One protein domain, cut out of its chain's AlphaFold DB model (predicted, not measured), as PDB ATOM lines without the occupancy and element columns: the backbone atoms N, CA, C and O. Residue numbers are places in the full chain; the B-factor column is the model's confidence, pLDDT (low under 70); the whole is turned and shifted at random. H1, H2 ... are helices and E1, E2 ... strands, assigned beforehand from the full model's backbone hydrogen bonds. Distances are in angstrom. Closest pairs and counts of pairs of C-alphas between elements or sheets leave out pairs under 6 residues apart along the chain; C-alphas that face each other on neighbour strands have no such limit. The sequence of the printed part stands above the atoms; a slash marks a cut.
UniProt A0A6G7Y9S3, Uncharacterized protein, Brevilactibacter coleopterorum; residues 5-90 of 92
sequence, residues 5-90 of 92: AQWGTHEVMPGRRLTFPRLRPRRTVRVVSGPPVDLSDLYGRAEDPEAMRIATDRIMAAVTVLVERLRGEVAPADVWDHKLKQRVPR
ATOM      1  N   ALA A   5     192.323 108.809 140.621       96.12
ATOM      2  CA  ALA A   5     191.538 108.010 141.552       96.12
ATOM      3  C   ALA A   5     192.213 106.668 141.830       96.12
ATOM      4  O   ALA A   5     192.847 106.084 140.950       96.12
ATOM      5  N   GLN A   6     192.027 106.169 143.053       95.06
ATOM      6  CA  GLN A   6     192.482 104.852 143.483       95.06
ATOM      7  C   GLN A   6     191.355 104.075 144.171       95.06
ATOM      8  O   GLN A   6     190.514 104.661 144.853       95.06
ATOM      9  N   TRP A   7     191.364 102.752 144.029       94.81
ATOM     10  CA  TRP A   7     190.430 101.846 144.698       94.81
ATOM     11  C   TRP A   7     191.135 100.554 145.126       94.81
ATOM     12  O   TRP A   7     192.035 100.087 144.434       94.81
ATOM     13  N   GLY A   8     190.731  99.980 146.265       91.19
ATOM     14  CA  GLY A   8     191.296  98.743 146.830       91.19
ATOM     15  C   GLY A   8     192.311  98.943 147.967       91.19
ATOM     16  O   GLY A   8     192.544  98.027 148.753       91.19
ATOM     17  N   THR A   9     192.861 100.149 148.154       89.31
ATOM     18  CA  THR A   9     193.805 100.440 149.259       89.31
ATOM     19  C   THR A   9     193.169 100.227 150.641       89.31
ATOM     20  O   THR A   9     193.825  99.758 151.572       89.31
ATOM     21  N   HIS A  10     191.865 100.488 150.759       88.38
ATOM     22  CA  HIS A  10     191.082 100.263 151.978       88.38
ATOM     23  C   HIS A  10     190.935  98.774 152.345       88.38
ATOM     24  O   HIS A  10     190.626  98.466 153.493       88.38
ATOM     25  N   GLU A  11     191.176  97.845 151.414       88.88
ATOM     26  CA  GLU A  11     191.192  96.406 151.705       88.88
ATOM     27  C   GLU A  11     192.525  95.952 152.313       88.88
ATOM     28  O   GLU A  11     192.555  95.013 153.112       88.88
ATOM     29  N   VAL A  12     193.627  96.618 151.940       88.31
ATOM     30  CA  VAL A  12     194.979  96.342 152.454       88.31
ATOM     31  C   VAL A  12     195.124  96.868 153.876       88.31
ATOM     32  O   VAL A  12     195.630  96.165 154.748       88.31
ATOM     33  N   MET A  13     194.667  98.094 154.123       87.44
ATOM     34  CA  MET A  13     194.755  98.738 155.431       87.44
ATOM     35  C   MET A  13     193.385  99.303 155.826       87.44
ATOM     36  O   MET A  13     193.114 100.486 155.617       87.44
ATOM     37  N   PRO A  14     192.487  98.453 156.352       81.81
ATOM     38  CA  PRO A  14     191.141  98.877 156.694       81.81
ATOM     39  C   PRO A  14     191.122  99.695 157.987       81.81
ATOM     40  O   PRO A  14     191.662  99.291 159.015       81.81
ATOM     41  N   GLY A  15     190.404 100.816 157.953       79.44
ATOM     42  CA  GLY A  15     190.122 101.640 159.125       79.44
ATOM     43  C   GLY A  15     191.006 102.881 159.259       79.44
ATOM     44  O   GLY A  15     191.830 103.194 158.409       79.44
ATOM     45  N   ARG A  16     190.773 103.635 160.341       75.75
ATOM     46  CA  ARG A  16     191.443 104.922 160.616       75.75
ATOM     47  C   ARG A  16     192.723 104.793 161.448       75.75
ATOM     48  O   ARG A  16     193.457 105.764 161.569       75.75
ATOM     49  N   ARG A  17     192.954 103.635 162.077       82.12
ATOM     50  CA  ARG A  17     194.123 103.375 162.932       82.12
ATOM     51  C   ARG A  17     195.155 102.568 162.157       82.12
ATOM     52  O   ARG A  17     194.785 101.669 161.404       82.12
ATOM     53  N   LEU A  18     196.432 102.862 162.390       79.88
ATOM     54  CA  LEU A  18     197.525 102.068 161.845       79.88
ATOM     55  C   LEU A  18     197.454 100.659 162.441       79.88
ATOM     56  O   LEU A  18     197.524 100.480 163.655       79.88
ATOM     57  N   THR A  19     197.256  99.667 161.582       82.19
ATOM     58  CA  THR A  19     197.213  98.248 161.946       82.19
ATOM     59  C   THR A  19     198.111  97.469 161.002       82.19
ATOM     60  O   THR A  19     198.563  97.997 159.984       82.19
ATOM     61  N   PHE A  20     198.399  96.215 161.347       84.94
ATOM     62  CA  PHE A  20     199.206  95.363 160.486       84.94
ATOM     63  C   PHE A  20     198.503  95.175 159.125       84.94
ATOM     64  O   PHE A  20     197.332  94.777 159.110       84.94
ATOM     65  N   PRO A  21     199.170  95.456 157.987       82.88
ATOM     66  CA  PRO A  21     198.542  95.361 156.675       82.88
ATOM     67  C   PRO A  21     198.028  93.950 156.376       82.88
ATOM     68  O   PRO A  21     198.713  92.949 156.605       82.88
ATOM     69  N   ARG A  22     196.831  93.861 155.794       84.56
ATOM     70  CA  ARG A  22     196.241  92.607 155.312       84.56
ATOM     71  C   ARG A  22     196.856  92.237 153.965       84.56
ATOM     72  O   ARG A  22     196.293  92.504 152.909       84.56
ATOM     73  N   LEU A  23     198.032  91.612 154.010       82.69
ATOM     74  CA  LEU A  23     198.774  91.196 152.812       82.69
ATOM     75  C   LEU A  23     198.287  89.861 152.220       82.69
ATOM     76  O   LEU A  23     198.634  89.532 151.084       82.69
ATOM     77  N   ARG A  24     197.503  89.081 152.979       85.00
ATOM     78  CA  ARG A  24     196.947  87.788 152.547       85.00
ATOM     79  C   ARG A  24     195.427  87.709 152.785       85.00
ATOM     80  O   ARG A  24     194.991  88.043 153.886       85.00
ATOM     81  N   PRO A  25     194.628  87.242 151.800       84.62
ATOM     82  CA  PRO A  25     195.004  87.025 150.394       84.62
ATOM     83  C   PRO A  25     195.406  88.348 149.714       84.62
ATOM     84  O   PRO A  25     195.070  89.422 150.216       84.62
ATOM     85  N   ARG A  26     196.161  88.279 148.602       86.00
ATOM     86  CA  ARG A  26     196.631  89.480 147.881       86.00
ATOM     87  C   ARG A  26     195.439  90.359 147.501       86.00
ATOM     88  O   ARG A  26     194.477  89.870 146.917       86.00
ATOM     89  N   ARG A  27     195.531  91.649 147.816       88.25
ATOM     90  CA  ARG A  27     194.525  92.656 147.460       88.25
ATOM     91  C   ARG A  27     194.975  93.433 146.232       88.25
ATOM     92  O   ARG A  27     196.157  93.754 146.104       88.25
ATOM     93  N   THR A  28     194.036  93.724 145.340       90.62
ATOM     94  CA  THR A  28     194.300  94.451 144.094       90.62
ATOM     95  C   THR A  28     194.001  95.927 144.298       90.62
ATOM     96  O   THR A  28     192.864  96.293 144.582       90.62
ATOM     97  N   VAL A  29     195.009  96.779 144.111       92.06
ATOM     98  CA  VAL A  29     194.829  98.235 144.074       92.06
ATOM     99  C   VAL A  29     194.790  98.679 142.619       92.06
ATOM    100  O   VAL A  29     195.675  98.339 141.836       92.06
ATOM    101  N   ARG A  30     193.753  99.425 142.250       94.88
ATOM    102  CA  ARG A  30     193.559  99.973 140.903       94.88
ATOM    103  C   ARG A  30     193.724 101.483 140.965       94.88
ATOM    104  O   ARG A  30     193.183 102.111 141.871       94.88
ATOM    105  N   VAL A  31     194.429 102.053 139.994       95.81
ATOM    106  CA  VAL A  31     194.642 103.500 139.869       95.81
ATOM    107  C   VAL A  31     194.315 103.920 138.443       95.81
ATOM    108  O   VAL A  31     194.638 103.201 137.499       95.81
ATOM    109  N   VAL A  32     193.657 105.065 138.284       96.69
ATOM    110  CA  VAL A  32     193.354 105.643 136.971       96.69
ATOM    111  C   VAL A  32     193.501 107.161 137.012       96.69
ATOM    112  O   VAL A  32     193.095 107.806 137.981       96.69
ATOM    113  N   SER A  33     194.066 107.728 135.951       96.69
ATOM    114  CA  SER A  33     194.077 109.166 135.687       96.69
ATOM    115  C   SER A  33     192.954 109.531 134.720       96.69
ATOM    116  O   SER A  33     192.751 108.849 133.714       96.69
ATOM    117  N   GLY A  34     192.226 110.600 135.025       95.44
ATOM    118  CA  GLY A  34     191.177 111.134 134.164       95.44
ATOM    119  C   GLY A  34     191.663 112.217 133.201       95.44
ATOM    120  O   GLY A  34     192.834 112.603 133.236       95.44
ATOM    121  N   PRO A  35     190.756 112.729 132.353       96.38
ATOM    122  CA  PRO A  35     191.030 113.901 131.532       96.38
ATOM    123  C   PRO A  35     191.260 115.143 132.410       96.38
ATOM    124  O   PRO A  35     190.792 115.179 133.554       96.38
ATOM    125  N   PRO A  36     191.947 116.176 131.897       96.88
ATOM    126  CA  PRO A  36     192.136 117.416 132.632       96.88
ATOM    127  C   PRO A  36     190.805 118.061 133.042       96.88
ATOM    128  O   PRO A  36     189.898 118.203 132.226       96.88
ATOM    129  N   VAL A  37     190.711 118.487 134.302       96.06
ATOM    130  CA  VAL A  37     189.639 119.365 134.784       96.06
ATOM    131  C   VAL A  37     189.962 120.789 134.354       96.06
ATOM    132  O   VAL A  37     191.066 121.282 134.634       96.06
ATOM    133  N   ASP A  38     188.993 121.422 133.693       95.12
ATOM    134  CA  ASP A  38     189.056 122.830 133.322       95.12
ATOM    135  C   ASP A  38     188.746 123.719 134.533       95.12
ATOM    136  O   ASP A  38     187.691 123.628 135.168       95.12
ATOM    137  N   LEU A  39     189.726 124.549 134.867       94.38
ATOM    138  CA  LEU A  39     189.692 125.525 135.955       94.38
ATOM    139  C   LEU A  39     190.097 126.906 135.432       94.38
ATOM    140  O   LEU A  39     190.500 127.768 136.212       94.38
ATOM    141  N   SER A  40     190.067 127.092 134.109       94.69
ATOM    142  CA  SER A  40     190.643 128.266 133.462       94.69
ATOM    143  C   SER A  40     189.966 129.564 133.909       94.69
ATOM    144  O   SER A  40     190.622 130.588 134.069       94.69
ATOM    145  N   ASP A  41     188.666 129.489 134.195       93.56
ATOM    146  CA  ASP A  41     187.819 130.567 134.711       93.56
ATOM    147  C   ASP A  41     188.115 130.968 136.165       93.56
ATOM    148  O   ASP A  41     187.648 132.009 136.624       93.56
ATOM    149  N   LEU A  42     188.884 130.159 136.899       94.00
ATOM    150  CA  LEU A  42     189.204 130.387 138.311       94.00
ATOM    151  C   LEU A  42     190.630 130.919 138.517       94.00
ATOM    152  O   LEU A  42     191.007 131.265 139.641       94.00
ATOM    153  N   TYR A  43     191.440 131.010 137.455       91.62
ATOM    154  CA  TYR A  43     192.782 131.583 137.554       91.62
ATOM    155  C   TYR A  43     192.739 133.062 137.957       91.62
ATOM    156  O   TYR A  43     191.848 133.815 137.575       91.62
ATOM    157  N   GLY A  44     193.719 133.478 138.763       91.69
ATOM    158  CA  GLY A  44     193.798 134.841 139.303       91.69
ATOM    159  C   GLY A  44     192.893 135.104 140.513       91.69
ATOM    160  O   GLY A  44     193.002 136.162 141.118       91.69
ATOM    161  N   ARG A  45     192.053 134.140 140.915       93.19
ATOM    162  CA  ARG A  45     191.157 134.231 142.085       93.19
ATOM    163  C   ARG A  45     191.544 133.266 143.207       93.19
ATOM    164  O   ARG A  45     190.693 132.793 143.945       93.19
ATOM    165  N   ALA A  46     192.830 132.946 143.342       85.62
ATOM    166  CA  ALA A  46     193.287 131.959 144.324       85.62
ATOM    167  C   ALA A  46     193.040 132.387 145.787       85.62
ATOM    168  O   ALA A  46     192.887 131.530 146.654       85.62
ATOM    169  N   GLU A  47     192.983 133.694 146.058       92.25
ATOM    170  CA  GLU A  47     192.690 134.239 147.393       92.25
ATOM    171  C   GLU A  47     191.187 134.275 147.713       92.25
ATOM    172  O   GLU A  47     190.811 134.491 148.862       92.25
ATOM    173  N   ASP A  48     190.325 134.044 146.719       94.50
ATOM    174  CA  ASP A  48     188.876 134.028 146.883       94.50
ATOM    175  C   ASP A  48     188.407 132.646 147.387       94.50
ATOM    176  O   ASP A  48     188.509 131.646 146.657       94.50
ATOM    177  N   PRO A  49     187.856 132.555 148.615       93.62
ATOM    178  CA  PRO A  49     187.385 131.292 149.173       93.62
ATOM    179  C   PRO A  49     186.304 130.616 148.322       93.62
ATOM    180  O   PRO A  49     186.214 129.385 148.306       93.62
ATOM    181  N   GLU A  50     185.483 131.391 147.610       93.19
ATOM    182  CA  GLU A  50     184.430 130.847 146.757       93.19
ATOM    183  C   GLU A  50     185.017 130.175 145.513       93.19
ATOM    184  O   GLU A  50     184.660 129.034 145.206       93.19
ATOM    185  N   ALA A  51     185.974 130.826 144.846       94.75
ATOM    186  CA  ALA A  51     186.672 130.250 143.697       94.75
ATOM    187  C   ALA A  51     187.389 128.943 144.077       94.75
ATOM    188  O   ALA A  51     187.306 127.944 143.355       94.75
ATOM    189  N   MET A  52     188.014 128.906 145.258       93.81
ATOM    190  CA  MET A  52     188.650 127.698 145.785       93.81
ATOM    191  C   MET A  52     187.659 126.563 146.055       93.81
ATOM    192  O   MET A  52     187.954 125.395 145.766       93.81
ATOM    193  N   ARG A  53     186.471 126.888 146.575       91.94
ATOM    194  CA  ARG A  53     185.399 125.907 146.775       91.94
ATOM    195  C   ARG A  53     184.930 125.331 145.439       91.94
ATOM    196  O   ARG A  53     184.897 124.113 145.298       91.94
ATOM    197  N   ILE A  54     184.667 126.179 144.444       93.12
ATOM    198  CA  ILE A  54     184.233 125.750 143.103       93.12
ATOM    199  C   ILE A  54     185.284 124.839 142.455       93.12
ATOM    200  O   ILE A  54     184.940 123.782 141.921       93.12
ATOM    201  N   ALA A  55     186.567 125.204 142.531       94.06
ATOM    202  CA  ALA A  55     187.649 124.371 142.011       94.06
ATOM    203  C   ALA A  55     187.662 122.986 142.673       94.06
ATOM    204  O   ALA A  55     187.736 121.960 141.991       94.06
ATOM    205  N   THR A  56     187.541 122.957 144.003       92.50
ATOM    206  CA  THR A  56     187.492 121.718 144.790       92.50
ATOM    207  C   THR A  56     186.297 120.857 144.387       92.50
ATOM    208  O   THR A  56     186.468 119.664 144.132       92.50
ATOM    209  N   ASP A  57     185.111 121.451 144.253       91.69
ATOM    210  CA  ASP A  57     183.883 120.744 143.886       91.69
ATOM    211  C   ASP A  57     184.002 120.100 142.492       91.69
ATOM    212  O   ASP A  57     183.676 118.917 142.327       91.69
ATOM    213  N   ARG A  58     184.568 120.818 141.508       94.69
ATOM    214  CA  ARG A  58     184.824 120.296 140.150       94.69
ATOM    215  C   ARG A  58     185.826 119.144 140.143       94.69
ATOM    216  O   ARG A  58     185.587 118.117 139.505       94.69
ATOM    217  N   ILE A  59     186.930 119.280 140.879       94.94
ATOM    218  CA  ILE A  59     187.939 118.217 141.000       94.94
ATOM    219  C   ILE A  59     187.321 116.977 141.654       94.94
ATOM    220  O   ILE A  59     187.466 115.866 141.140       94.94
ATOM    221  N   MET A  60     186.583 117.151 142.751       93.44
ATOM    222  CA  MET A  60     185.940 116.044 143.457       93.44
ATOM    223  C   MET A  60     184.834 115.385 142.625       93.44
ATOM    224  O   MET A  60     184.605 114.181 142.764       93.44
ATOM    225  N   ALA A  61     184.157 116.121 141.738       92.75
ATOM    226  CA  ALA A  61     183.223 115.554 140.760       92.75
ATOM    227  C   ALA A  61     183.937 114.639 139.764       92.75
ATOM    228  O   ALA A  61     183.552 113.476 139.631       92.75
ATOM    229  N   ALA A  62     185.032 115.106 139.163       95.75
ATOM    230  CA  ALA A  62     185.833 114.289 138.255       95.75
ATOM    231  C   ALA A  62     186.395 113.033 138.946       95.75
ATOM    232  O   ALA A  62     186.289 111.930 138.412       95.75
ATOM    233  N   VAL A  63     186.924 113.167 140.168       95.75
ATOM    234  CA  VAL A  63     187.411 112.023 140.958       95.75
ATOM    235  C   VAL A  63     186.284 111.035 141.269       95.75
ATOM    236  O   VAL A  63     186.509 109.831 141.174       95.75
ATOM    237  N   THR A  64     185.073 111.511 141.587       94.75
ATOM    238  CA  THR A  64     183.915 110.633 141.839       94.75
ATOM    239  C   THR A  64     183.648 109.734 140.634       94.75
ATOM    240  O   THR A  64     183.600 108.519 140.799       94.75
ATOM    241  N   VAL A  65     183.581 110.306 139.427       95.31
ATOM    242  CA  VAL A  65     183.344 109.551 138.183       95.31
ATOM    243  C   VAL A  65     184.435 108.503 137.939       95.31
ATOM    244  O   VAL A  65     184.161 107.366 137.549       95.31
ATOM    245  N   LEU A  66     185.696 108.846 138.213       96.81
ATOM    246  CA  LEU A  66     186.794 107.885 138.098       96.81
ATOM    247  C   LEU A  66     186.668 106.739 139.113       96.81
ATOM    248  O   LEU A  66     186.901 105.583 138.760       96.81
ATOM    249  N   VAL A  67     186.283 107.034 140.358       95.62
ATOM    250  CA  VAL A  67     186.068 106.013 141.394       95.62
ATOM    251  C   VAL A  67     184.875 105.120 141.053       95.62
ATOM    252  O   VAL A  67     184.990 103.905 141.202       95.62
ATOM    253  N   GLU A  68     183.771 105.672 140.539       95.88
ATOM    254  CA  GLU A  68     182.622 104.901 140.037       95.88
ATOM    255  C   GLU A  68     183.052 103.867 139.001       95.88
ATOM    256  O   GLU A  68     182.722 102.686 139.121       95.88
ATOM    257  N   ARG A  69     183.885 104.281 138.043       95.81
ATOM    258  CA  ARG A  69     184.461 103.380 137.043       95.81
ATOM    259  C   ARG A  69     185.373 102.318 137.665       95.81
ATOM    260  O   ARG A  69     185.348 101.166 137.233       95.81
ATOM    261  N   LEU A  70     186.200 102.685 138.646       94.94
ATOM    262  CA  LEU A  70     187.111 101.743 139.306       94.94
ATOM    263  C   LEU A  70     186.378 100.679 140.129       94.94
ATOM    264  O   LEU A  70     186.859  99.546 140.199       94.94
ATOM    265  N   ARG A  71     185.250 101.027 140.749       94.06
ATOM    266  CA  ARG A  71     184.464 100.099 141.574       94.06
ATOM    267  C   ARG A  71     183.342  99.389 140.812       94.06
ATOM    268  O   ARG A  71     182.911  98.332 141.247       94.06
ATOM    269  N   GLY A  72     182.901  99.934 139.675       94.88
ATOM    270  CA  GLY A  72     181.772  99.404 138.905       94.88
ATOM    271  C   GLY A  72     180.403  99.735 139.508       94.88
ATOM    272  O   GLY A  72     179.449  98.999 139.284       94.88
ATOM    273  N   GLU A  73     180.296 100.823 140.273       94.75
ATOM    274  CA  GLU A  73     179.069 101.229 140.973       94.75
ATOM    275  C   GLU A  73     178.836 102.738 140.842       94.75
ATOM    276  O   GLU A  73     179.791 103.523 140.841       94.75
ATOM    277  N   VAL A  74     177.567 103.149 140.844       94.12
ATOM    278  CA  VAL A  74     177.135 104.558 140.781       94.12
ATOM    279  C   VAL A  74     177.170 105.205 142.163       94.12
ATOM    280  O   VAL A  74     176.885 104.571 143.185       94.12
ATOM    281  N   ALA A  75     177.651 106.444 142.242       92.38
ATOM    282  CA  ALA A  75     177.782 107.188 143.486       92.38
ATOM    283  C   ALA A  75     176.395 107.503 144.036       92.38
ATOM    284  O   ALA A  75     175.480 107.802 143.268       92.38
ATOM    285  N   PRO A  76     176.214 107.444 145.364       91.19
ATOM    286  CA  PRO A  76     175.012 107.988 145.970       91.19
ATOM    287  C   PRO A  76     174.833 109.453 145.553       91.19
ATOM    288  O   PRO A  76     175.819 110.183 145.446       91.19
ATOM    289  N   ALA A  77     173.580 109.875 145.362       88.56
ATOM    290  CA  ALA A  77     173.257 111.260 145.016       88.56
ATOM    291  C   ALA A  77     173.783 112.257 146.068       88.56
ATOM    292  O   ALA A  77     174.250 113.344 145.730       88.56
ATOM    293  N   ASP A  78     173.773 111.837 147.335       91.06
ATOM    294  CA  ASP A  78     174.219 112.639 148.465       91.06
ATOM    295  C   ASP A  78     175.660 112.314 148.882       91.06
ATOM    296  O   ASP A  78     176.081 111.150 148.964       91.06
ATOM    297  N   VAL A  79     176.400 113.356 149.249       87.12
ATOM    298  CA  VAL A  79     177.788 113.280 149.713       87.12
ATOM    299  C   VAL A  79     177.819 113.131 151.229       87.12
ATOM    300  O   VAL A  79     177.023 113.720 151.950       87.12
ATOM    301  N   TRP A  80     178.750 112.329 151.739       89.56
ATOM    302  CA  TRP A  80     178.969 112.219 153.178       89.56
ATOM    303  C   TRP A  80     179.714 113.450 153.717       89.56
ATOM    304  O   TRP A  80     180.868 113.676 153.349       89.56
ATOM    305  N   ASP A  81     179.091 114.204 154.624       89.00
ATOM    306  CA  ASP A  81     179.730 115.308 155.346       89.00
ATOM    307  C   ASP A  81     180.307 114.808 156.683       89.00
ATOM    308  O   ASP A  81     179.594 114.327 157.568       89.00
ATOM    309  N   HIS A  82     181.626 114.927 156.854       84.06
ATOM    310  CA  HIS A  82     182.309 114.472 158.067       84.06
ATOM    311  C   HIS A  82     182.031 115.322 159.315       84.06
ATOM    312  O   HIS A  82     182.114 114.778 160.418       84.06
ATOM    313  N   LYS A  83     181.731 116.616 159.164       88.69
ATOM    314  CA  LYS A  83     181.431 117.523 160.281       88.69
ATOM    315  C   LYS A  83     180.026 117.259 160.808       88.69
ATOM    316  O   LYS A  83     179.843 117.133 162.014       88.69
ATOM    317  N   LEU A  84     179.063 117.119 159.898       91.94
ATOM    318  CA  LEU A  84     177.657 116.883 160.233       91.94
ATOM    319  C   LEU A  84     177.339 115.404 160.497       91.94
ATOM    320  O   LEU A  84     176.295 115.098 161.062       91.94
ATOM    321  N   LYS A  85     178.237 114.482 160.114       92.25
ATOM    322  CA  LYS A  85     178.054 113.021 160.215       92.25
ATOM    323  C   LYS A  85     176.776 112.528 159.527       92.25
ATOM    324  O   LYS A  85     176.139 111.586 159.992       92.25
ATOM    325  N   GLN A  86     176.415 113.156 158.415       93.31
ATOM    326  CA  GLN A  86     175.227 112.815 157.641       93.31
ATOM    327  C   GLN A  86     175.499 112.941 156.145       93.31
ATOM    328  O   GLN A  86     176.492 113.535 155.721       93.31
ATOM    329  N   ARG A  87     174.598 112.373 155.343       90.00
ATOM    330  CA  ARG A  87     174.580 112.604 153.901       90.00
ATOM    331  C   ARG A  87     173.898 113.938 153.612       90.00
ATOM    332  O   ARG A  87     172.822 114.195 154.138       90.00
ATOM    333  N   VAL A  88     174.548 114.773 152.814       89.94
ATOM    334  CA  VAL A  88     174.037 116.070 152.367       89.94
ATOM    335  C   VAL A  88     173.928 116.080 150.844       89.94
ATOM    336  O   VAL A  88     174.764 115.454 150.180       89.94
ATOM    337  N   PRO A  89     172.944 116.791 150.270       86.88
ATOM    338  CA  PRO A  89     172.871 116.969 148.830       86.88
ATOM    339  C   PRO A  89     174.180 117.550 148.306       86.88
ATOM    340  O   PRO A  89     174.772 118.443 148.919       86.88
ATOM    341  N   ARG A  90     174.648 117.043 147.167       73.50
ATOM    342  CA  ARG A  90     175.823 117.608 146.512       73.50
ATOM    343  C   ARG A  90     175.495 119.046 146.100       73.50
ATOM    344  O   ARG A  90     174.554 119.254 145.337       73.50
TER     345      ARG A  90
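This is residues 5 to 90 of the 92 residues of an uncharacterized protein of Brevilactibacter coleopterorum (UniProt A0A6G7Y9S3). A small sheet, E1 and E2, packs on residues 60 to 71 of the long helix H2, and the hairpin of E3 and E4 lies apart from that sheet. The 86 printed residues run E1, H1, E2, H2, E3, E4; both two-strand sheets are antiparallel. The class is mixed, with under half of the residues in named elements; the whole is loose, radius of gyration of the C-alphas 16.3 A, spanning 49 by 32 by 25 A.

Find E1, residues 5 to 7, from C-alpha 5 at (191.538, 108.010, 141.552), and E2, residues 30 to 33, 10.6 A long. H1 is residues 9 to 12. H2, residues 49 to 71, runs 32.2 A from (187.385, 131.292, 149.173). E3 is residues 78 to 81; E4, residues 86 to 89, ends at (172.871, 116.969, 148.830).

Look at N 5 and O 32, 2.9 A apart between E1 and E2. The closest C-alphas of E1 and H2, Ala 5 and Val 63, are 5.8 A apart. In the hairpin E3 and E4, N 79 and O 88 are 2.8 A apart. H1 and H2 are apart. In H2 every O i to N i+4 pair is within hydrogen-bond range; H1 is too short for one.

The farthest C-alphas, Pro 25 and Gly 44, are 49.1 A apart. H1 to E2 and E2 to H2 are long links. The printed part has no cut, and no printed residue is under 70 in pLDDT.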